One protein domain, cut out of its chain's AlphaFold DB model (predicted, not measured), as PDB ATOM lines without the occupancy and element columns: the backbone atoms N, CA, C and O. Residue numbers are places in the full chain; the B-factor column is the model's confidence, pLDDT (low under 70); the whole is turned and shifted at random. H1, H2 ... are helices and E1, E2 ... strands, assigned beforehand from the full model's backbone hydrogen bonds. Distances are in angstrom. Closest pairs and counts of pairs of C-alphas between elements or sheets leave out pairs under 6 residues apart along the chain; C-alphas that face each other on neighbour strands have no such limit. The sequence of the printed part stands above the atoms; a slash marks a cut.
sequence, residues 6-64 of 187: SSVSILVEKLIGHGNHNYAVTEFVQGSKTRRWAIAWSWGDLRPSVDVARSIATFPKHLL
ATOM      1  N   SER A   6     -39.918  24.217  48.016       95.00
ATOM      2  CA  SER A   6     -40.493  25.313  47.224       95.00
ATOM      3  C   SER A   6     -39.840  26.668  47.506       95.00
ATOM      4  O   SER A   6     -39.703  27.484  46.599       95.00
ATOM      5  N   SER A   7     -39.365  26.903  48.735       96.38
ATOM      6  CA  SER A   7     -38.597  28.109  49.062       96.38
ATOM      7  C   SER A   7     -37.254  28.152  48.331       96.38
ATOM      8  O   SER A   7     -36.809  29.234  47.969       96.38
ATOM      9  N   VAL A   8     -36.622  26.998  48.089       96.38
ATOM     10  CA  VAL A   8     -35.384  26.915  47.297       96.38
ATOM     11  C   VAL A   8     -35.662  27.342  45.860       96.38
ATOM     12  O   VAL A   8     -34.942  28.191  45.347       96.38
ATOM     13  N   SER A   9     -36.727  26.818  45.239       96.44
ATOM     14  CA  SER A   9     -37.098  27.165  43.860       96.44
ATOM     15  C   SER A   9     -37.307  28.669  43.684       96.44
ATOM     16  O   SER A   9     -36.675  29.266  42.823       96.44
ATOM     17  N   ILE A  10     -38.089  29.298  44.571       97.31
ATOM     18  CA  ILE A  10     -38.352  30.748  44.531       97.31
ATOM     19  C   ILE A  10     -37.055  31.560  44.665       97.31
ATOM     20  O   ILE A  10     -36.876  32.575  43.998       97.31
ATOM     21  N   LEU A  11     -36.144  31.145  45.551       97.50
ATOM     22  CA  LEU A  11     -34.873  31.850  45.748       97.50
ATOM     23  C   LEU A  11     -33.934  31.686  44.549       97.50
ATOM     24  O   LEU A  11     -33.292  32.658  44.158       97.50
ATOM     25  N   VAL A  12     -33.881  30.497  43.945       97.62
ATOM     26  CA  VAL A  12     -33.113  30.253  42.715       97.62
ATOM     27  C   VAL A  12     -33.660  31.088  41.558       97.62
ATOM     28  O   VAL A  12     -32.887  31.759  40.881       97.62
ATOM     29  N   GLU A  13     -34.976  31.113  41.358       97.81
ATOM     30  CA  GLU A  13     -35.611  31.937  40.323       97.81
ATOM     31  C   GLU A  13     -35.296  33.424  40.510       97.81
ATOM     32  O   GLU A  13     -34.988  34.114  39.540       97.81
ATOM     33  N   LYS A  14     -35.287  33.913  41.757       98.06
ATOM     34  CA  LYS A  14     -34.856  35.283  42.061       98.06
ATOM     35  C   LYS A  14     -33.391  35.524  41.703       98.06
ATOM     36  O   LYS A  14     -33.095  36.541  41.090       98.06
ATOM     37  N   LEU A  15     -32.481  34.613  42.056       97.62
ATOM     38  CA  LEU A  15     -31.065  34.736  41.683       97.62
ATOM     39  C   LEU A  15     -30.897  34.818  40.164       97.62
ATOM     40  O   LEU A  15     -30.242  35.737  39.677       97.62
ATOM     41  N   ILE A  16     -31.551  33.916  39.429       96.62
ATOM     42  CA  ILE A  16     -31.552  33.904  37.962       96.62
ATOM     43  C   ILE A  16     -32.120  35.219  37.414       96.62
ATOM     44  O   ILE A  16     -31.518  35.819  36.527       96.62
ATOM     45  N   GLY A  17     -33.234  35.707  37.969       97.75
ATOM     46  CA  GLY A  17     -33.842  36.986  37.589       97.75
ATOM     47  C   GLY A  17     -32.939  38.202  37.828       97.75
ATOM     48  O   GLY A  17     -33.071  39.207  37.137       97.75
ATOM     49  N   HIS A  18     -31.981  38.099  38.751       97.75
ATOM     50  CA  HIS A  18     -30.939  39.101  38.989       97.75
ATOM     51  C   HIS A  18     -29.632  38.826  38.220       97.75
ATOM     52  O   HIS A  18     -28.604  39.431  38.523       97.75
ATOM     53  N   GLY A  19     -29.642  37.916  37.241       95.81
ATOM     54  CA  GLY A  19     -28.471  37.575  36.428       95.81
ATOM     55  C   GLY A  19     -27.414  36.739  37.158       95.81
ATOM     56  O   GLY A  19     -26.290  36.605  36.674       95.81
ATOM     57  N   ASN A  20     -27.739  36.169  38.322       96.31
ATOM     58  CA  ASN A  20     -26.835  35.285  39.043       96.31
ATOM     59  C   ASN A  20     -27.041  33.826  38.617       96.31
ATOM     60  O   ASN A  20     -28.042  33.189  38.947       96.31
ATOM     61  N   HIS A  21     -26.033  33.280  37.939       94.69
ATOM     62  CA  HIS A  21     -25.985  31.879  37.513       94.69
ATOM     63  C   HIS A  21     -24.892  31.069  38.235       94.69
ATOM     64  O   HIS A  21     -24.532  29.977  37.788       94.69
ATOM     65  N   ASN A  22     -24.335  31.607  39.326       96.75
ATOM     66  CA  ASN A  22     -23.289  30.972  40.124       96.75
ATOM     67  C   ASN A  22     -23.810  30.656  41.529       96.75
ATOM     68  O   ASN A  22     -23.550  31.360  42.506       96.75
ATOM     69  N   TYR A  23     -24.579  29.576  41.606       97.12
ATOM     70  CA  TYR A  23     -25.187  29.094  42.835       97.12
ATOM     71  C   TYR A  23     -25.058  27.578  42.967       97.12
ATOM     72  O   TYR A  23     -24.763  26.866  42.008       97.12
ATOM     73  N   ALA A  24     -25.273  27.092  44.182       97.44
ATOM     74  CA  ALA A  24     -25.272  25.693  44.555       97.44
ATOM     75  C   ALA A  24     -26.544  25.381  45.342       97.44
ATOM     76  O   ALA A  24     -26.989  26.195  46.154       97.44
ATOM     77  N   VAL A  25     -27.105  24.195  45.126       97.06
ATOM     78  CA  VAL A  25     -28.267  23.690  45.864       97.06
ATOM     79  C   VAL A  25     -27.967  22.308  46.424       97.06
ATOM     80  O   VAL A  25     -27.375  21.462  45.750       97.06
ATOM     81  N   THR A  26     -28.376  22.078  47.670       95.88
ATOM     82  CA  THR A  26     -28.174  20.795  48.348       95.88
ATOM     83  C   THR A  26     -29.356  20.414  49.232       95.88
ATOM     84  O   THR A  26     -30.148  21.272  49.646       95.88
ATOM     85  N   GLU A  27     -29.476  19.120  49.524       94.69
ATOM     86  CA  GLU A  27     -30.380  18.577  50.531       94.69
ATOM     87  C   GLU A  27     -29.615  17.886  51.667       94.69
ATOM     88  O   GLU A  27     -28.694  17.103  51.456       94.69
ATOM     89  N   PHE A  28     -30.044  18.147  52.896       92.88
ATOM     90  CA  PHE A  28     -29.612  17.440  54.091       92.88
ATOM     91  C   PHE A  28     -30.710  16.461  54.495       92.88
ATOM     92  O   PHE A  28     -31.860  16.861  54.712       92.88
ATOM     93  N   VAL A  29     -30.353  15.185  54.611       91.31
ATOM     94  CA  VAL A  29     -31.266  14.108  55.002       91.31
ATOM     95  C   VAL A  29     -30.863  13.610  56.385       91.31
ATOM     96  O   VAL A  29     -29.782  13.055  56.560       91.31
ATOM     97  N   GLN A  30     -31.729  13.825  57.376       88.31
ATOM     98  CA  GLN A  30     -31.544  13.335  58.740       88.31
ATOM     99  C   GLN A  30     -32.581  12.244  59.030       88.31
ATOM    100  O   GLN A  30     -33.783  12.509  59.130       88.31
ATOM    101  N   GLY A  31     -32.116  11.001  59.161       88.12
ATOM    102  CA  GLY A  31     -32.993   9.833  59.262       88.12
ATOM    103  C   GLY A  31     -33.805   9.609  57.979       88.12
ATOM    104  O   GLY A  31     -33.372   9.966  56.889       88.12
ATOM    105  N   SER A  32     -34.996   9.018  58.092       81.00
ATOM    106  CA  SER A  32     -35.818   8.656  56.924       81.00
ATOM    107  C   SER A  32     -36.805   9.739  56.472       81.00
ATOM    108  O   SER A  32     -37.282   9.694  55.339       81.00
ATOM    109  N   LYS A  33     -37.135  10.709  57.337       85.62
ATOM    110  CA  LYS A  33     -38.237  11.663  57.101       85.62
ATOM    111  C   LYS A  33     -37.810  13.128  57.063       85.62
ATOM    112  O   LYS A  33     -38.423  13.915  56.343       85.62
ATOM    113  N   THR A  34     -36.788  13.519  57.821       90.44
ATOM    114  CA  THR A  34     -36.438  14.936  57.955       90.44
ATOM    115  C   THR A  34     -35.507  15.356  56.831       90.44
ATOM    116  O   THR A  34     -34.341  14.967  56.792       90.44
ATOM    117  N   ARG A  35     -36.027  16.195  55.932       92.94
ATOM    118  CA  ARG A  35     -35.243  16.874  54.899       92.94
ATOM    119  C   ARG A  35     -35.114  18.358  55.211       92.94
ATOM    120  O   ARG A  35     -36.050  19.000  55.708       92.94
ATOM    121  N   ARG A  36     -33.937  18.902  54.933       95.06
ATOM    122  CA  ARG A  36     -33.641  20.336  54.932       95.06
ATOM    123  C   ARG A  36     -32.894  20.665  53.658       95.06
ATOM    124  O   ARG A  36     -32.239  19.804  53.089       95.06
ATOM    125  N   TRP A  37     -32.975  21.913  53.230       96.50
ATOM    126  CA  TRP A  37     -32.317  22.351  52.007       96.50
ATOM    127  C   TRP A  37     -31.413  23.541  52.272       96.50
ATOM    128  O   TRP A  37     -31.596  24.286  53.242       96.50
ATOM    129  N   ALA A  38     -30.434  23.738  51.405       96.44
ATOM    130  CA  ALA A  38     -29.625  24.940  51.402       96.44
ATOM    131  C   ALA A  38     -29.355  25.404  49.978       96.44
ATOM    132  O   ALA A  38     -29.317  24.614  49.036       96.44
ATOM    133  N   ILE A  39     -29.174  26.713  49.875       96.94
ATOM    134  CA  ILE A  39     -28.692  27.401  48.694       96.94
ATOM    135  C   ILE A  39     -27.461  28.206  49.106       96.94
ATOM    136  O   ILE A  39     -27.451  28.805  50.185       96.94
ATOM    137  N   ALA A  40     -26.439  28.199  48.265       96.88
ATOM    138  CA  ALA A  40     -25.292  29.094  48.347       96.88
ATOM    139  C   ALA A  40     -25.128  29.785  46.992       96.88
ATOM    140  O   ALA A  40     -25.503  29.214  45.972       96.88
ATOM    141  N   TRP A  41     -24.593  31.001  46.963       97.56
ATOM    142  CA  TRP A  41     -24.350  31.728  45.720       97.56
ATOM    143  C   TRP A  41     -23.134  32.635  45.852       97.56
ATOM    144  O   TRP A  41     -22.694  32.954  46.956       97.56
ATOM    145  N   SER A  42     -22.600  33.046  44.709       96.69
ATOM    146  CA  SER A  42     -21.520  34.017  44.611       96.69
ATOM    147  C   SER A  42     -21.789  34.967  43.451       96.69
ATOM    148  O   SER A  42     -22.390  34.585  42.451       96.69
ATOM    149  N   TRP A  43     -21.344  36.213  43.585       96.56
ATOM    150  CA  TRP A  43     -21.263  37.163  42.468       96.56
ATOM    151  C   TRP A  43     -19.909  37.109  41.755       96.56
ATOM    152  O   TRP A  43     -19.743  37.714  40.702       96.56
ATOM    153  N   GLY A  44     -18.946  36.382  42.327       96.00
ATOM    154  CA  GLY A  44     -17.698  36.057  41.657       96.00
ATOM    155  C   GLY A  44     -17.892  34.985  40.588       96.00
ATOM    156  O   GLY A  44     -18.961  34.390  40.438       96.00
ATOM    157  N   ASP A  45     -16.817  34.699  39.868       96.31
ATOM    158  CA  ASP A  45     -16.812  33.812  38.706       96.31
ATOM    159  C   ASP A  45     -16.133  32.461  38.964       96.31
ATOM    160  O   ASP A  45     -16.069  31.626  38.064       96.31
ATOM    161  N   LEU A  46     -15.664  32.216  40.192       96.94
ATOM    162  CA  LEU A  46     -15.182  30.904  40.614       96.94
ATOM    163  C   LEU A  46     -16.342  29.917  40.724       96.94
ATOM    164  O   LEU A  46     -17.380  30.217  41.320       96.94
ATOM    165  N   ARG A  47     -16.150  28.722  40.168       96.12
ATOM    166  CA  ARG A  47     -17.187  27.694  40.061       96.12
ATOM    167  C   ARG A  47     -16.886  26.505  40.984       96.12
ATOM    168  O   ARG A  47     -15.791  25.939  40.915       96.12
ATOM    169  N   PRO A  48     -17.845  26.067  41.819       95.19
ATOM    170  CA  PRO A  48     -17.731  24.795  42.528       95.19
ATOM    171  C   PRO A  48     -17.807  23.601  41.555       95.19
ATOM    172  O   PRO A  48     -18.184  23.746  40.390       95.19
ATOM    173  N   SER A  49     -17.452  22.400  42.019       95.44
ATOM    174  CA  SER A  49     -17.669  21.153  41.268       95.44
ATOM    175  C   SER A  49     -19.156  20.828  41.116       95.44
ATOM    176  O   SER A  49     -19.997  21.333  41.863       95.44
ATOM    177  N   VAL A  50     -19.486  19.956  40.160       95.31
ATOM    178  CA  VAL A  50     -20.877  19.546  39.910       95.31
ATOM    179  C   VAL A  50     -21.492  18.840  41.120       95.31
ATOM    180  O   VAL A  50     -22.647  19.111  41.441       95.31
ATOM    181  N   ASP A  51     -20.738  17.990  41.821       94.62
ATOM    182  CA  ASP A  51     -21.204  17.273  43.017       94.62
ATOM    183  C   ASP A  51     -21.528  18.206  44.191       94.62
ATOM    184  O   ASP A  51     -22.427  17.909  44.974       94.62
ATOM    185  N   VAL A  52     -20.857  19.359  44.277       94.56
ATOM    186  CA  VAL A  52     -21.145  20.407  45.267       94.56
ATOM    187  C   VAL A  52     -22.305  21.294  44.807       94.56
ATOM    188  O   VAL A  52     -23.230  21.560  45.572       94.56
ATOM    189  N   ALA A  53     -22.286  21.746  43.550       96.12
ATOM    190  CA  ALA A  53     -23.263  22.696  43.015       96.12
ATOM    191  C   ALA A  53     -24.667  22.097  42.843       96.12
ATOM    192  O   ALA A  53     -25.674  22.801  42.940       96.12
ATOM    193  N   ARG A  54     -24.734  20.795  42.545       96.00
ATOM    194  CA  ARG A  54     -25.951  20.073  42.144       96.00
ATOM    195  C   ARG A  54     -26.225  18.894  43.083       96.00
ATOM    196  O   ARG A  54     -26.697  17.848  42.644       96.00
ATOM    197  N   SER A  55     -25.928  19.068  44.370       93.31
ATOM    198  CA  SER A  55     -26.006  18.042  45.420       93.31
ATOM    199  C   SER A  55     -27.445  17.773  45.901       93.31
ATOM    200  O   SER A  55     -27.748  17.816  47.093       93.31
ATOM    201  N   ILE A  56     -28.379  17.578  44.967       92.88
ATOM    202  CA  ILE A  56     -29.805  17.376  45.252       92.88
ATOM    203  C   ILE A  56     -30.482  16.610  44.110       92.88
ATOM    204  O   ILE A  56     -30.519  17.067  42.969       92.88
ATOM    205  N   ALA A  57     -31.047  15.438  44.407       86.50
ATOM    206  CA  ALA A  57     -31.635  14.576  43.374       86.50
ATOM    207  C   ALA A  57     -33.067  14.987  42.988       86.50
ATOM    208  O   ALA A  57     -33.498  14.787  41.856       86.50
ATOM    209  N   THR A  58     -33.809  15.564  43.935       86.12
ATOM    210  CA  THR A  58     -35.251  15.841  43.817       86.12
ATOM    211  C   THR A  58     -35.579  17.239  43.277       86.12
ATOM    212  O   THR A  58     -36.748  17.615  43.207       86.12
ATOM    213  N   PHE A  59     -34.569  18.025  42.890       92.44
ATOM    214  CA  PHE A  59     -34.753  19.403  42.430       92.44
ATOM    215  C   PHE A  59     -35.045  19.481  40.922       92.44
ATOM    216  O   PHE A  59     -34.474  18.702  40.151       92.44
ATOM    217  N   PRO A  60     -35.887  20.427  40.456       92.69
ATOM    218  CA  PRO A  60     -36.154  20.592  39.031       92.69
ATOM    219  C   PRO A  60     -34.870  20.844  38.234       92.69
ATOM    220  O   PRO A  60     -34.126  21.784  38.506       92.69
ATOM    221  N   LYS A  61     -34.622  20.026  37.202       92.00
ATOM    222  CA  LYS A  61     -33.365  20.075  36.433       92.00
ATOM    223  C   LYS A  61     -33.099  21.425  35.766       92.00
ATOM    224  O   LYS A  61     -31.940  21.798  35.640       92.00
ATOM    225  N   HIS A  62     -34.148  22.138  35.357       92.62
ATOM    226  CA  HIS A  62     -34.034  23.455  34.725       92.62
ATOM    227  C   HIS A  62     -33.652  24.571  35.711       92.62
ATOM    228  O   HIS A  62     -33.196  25.620  35.278       92.62
ATOM    229  N   LEU A  63     -33.813  24.342  37.021       95.56
ATOM    230  CA  LEU A  63     -33.371  25.256  38.079       95.56
ATOM    231  C   LEU A  63     -31.982  24.892  38.615       95.56
ATOM    232  O   LEU A  63     -31.440  25.608  39.454       95.56
ATOM    233  N   LEU A  64     -31.383  23.784  38.174       96.25
ATOM    234  CA  LEU A  64     -30.007  23.469  38.547       96.25
ATOM    235  C   LEU A  64     -29.038  24.410  37.818       96.25
ATOM    236  O   LEU A  64     -29.256  24.709  36.644       96.25
TER     237      LEU A  64
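AT A GLANCE: This is residues 6 to 64 of the 187 residues of the protein "DUF890 domain protein" of Aspergillus flavus (strain ATCC 200026 / FGSC A1120 / IAM 13836 / NRRL 3357 / JCM 12722 / SRRC 167) (UniProt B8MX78). A long two-stranded hairpin, E1 and E2, makes the longest axis, with helix H1 packed beside it and the short helix H2 close to the start of E1. After H2 the last residues fold back past E1, where residues 54 to 55 pair with residues 25 to 26. The printed part has 59 residues, with two named helices and two named strands in the order H1, E1, E2, H2. The sheet, in the order E1, E2, is antiparallel, and the class is mixed, helices and strands. The whole is compact, with a radius of gyration of the C-alphas of 11.8 A, and elongated in outline, spanning 36 by 23 by 16 A.

IN THESE COORDINATES: Strand E1, residues 23 to 30, is 23.3 A long and begins with C-alpha 23 at (-25.187, 29.094, 42.835). Strand E2, residues 34 to 41, is 24.0 A long. Helix H1, residues 6 to 17, is 16.5 A long and begins with C-alpha 6 at (-40.493, 25.313, 47.224). Helix H2, residues 50 to 53, is 5.0 A long and ends with C-alpha 53 at (-23.263, 22.696, 43.015).

HOW THE PARTS SIT: E1 and E2 form an antiparallel hairpin, their directions 162 degrees apart. N 24 and O 40 are within hydrogen-bond range at 2.8 A, as are N 36 and O 28 at 2.9 A. Residues 25 to 26 of E1 pair parallel with residues 54 to 55. The closest C-alphas of H1 and E2, those of Val 8 and Ile 39, are 6.9 A apart. The closest of E1 and H2, those of Ala 24 and Ala 53, are 3.9 A apart. H1 and H2 are apart. In H1 every O i to N i+4 pair is within hydrogen-bond range; H2 is too short for such a pair, and its one O i to N i+3 pair is within range.

THE WHOLE: The two C-alphas farthest apart, those of Ser 32 and Asp 45, are 36.4 A apart. The printed part has no cut, and no link between named elements is long. The mean pLDDT of the printed part is 94.6, and no printed residue is under 70.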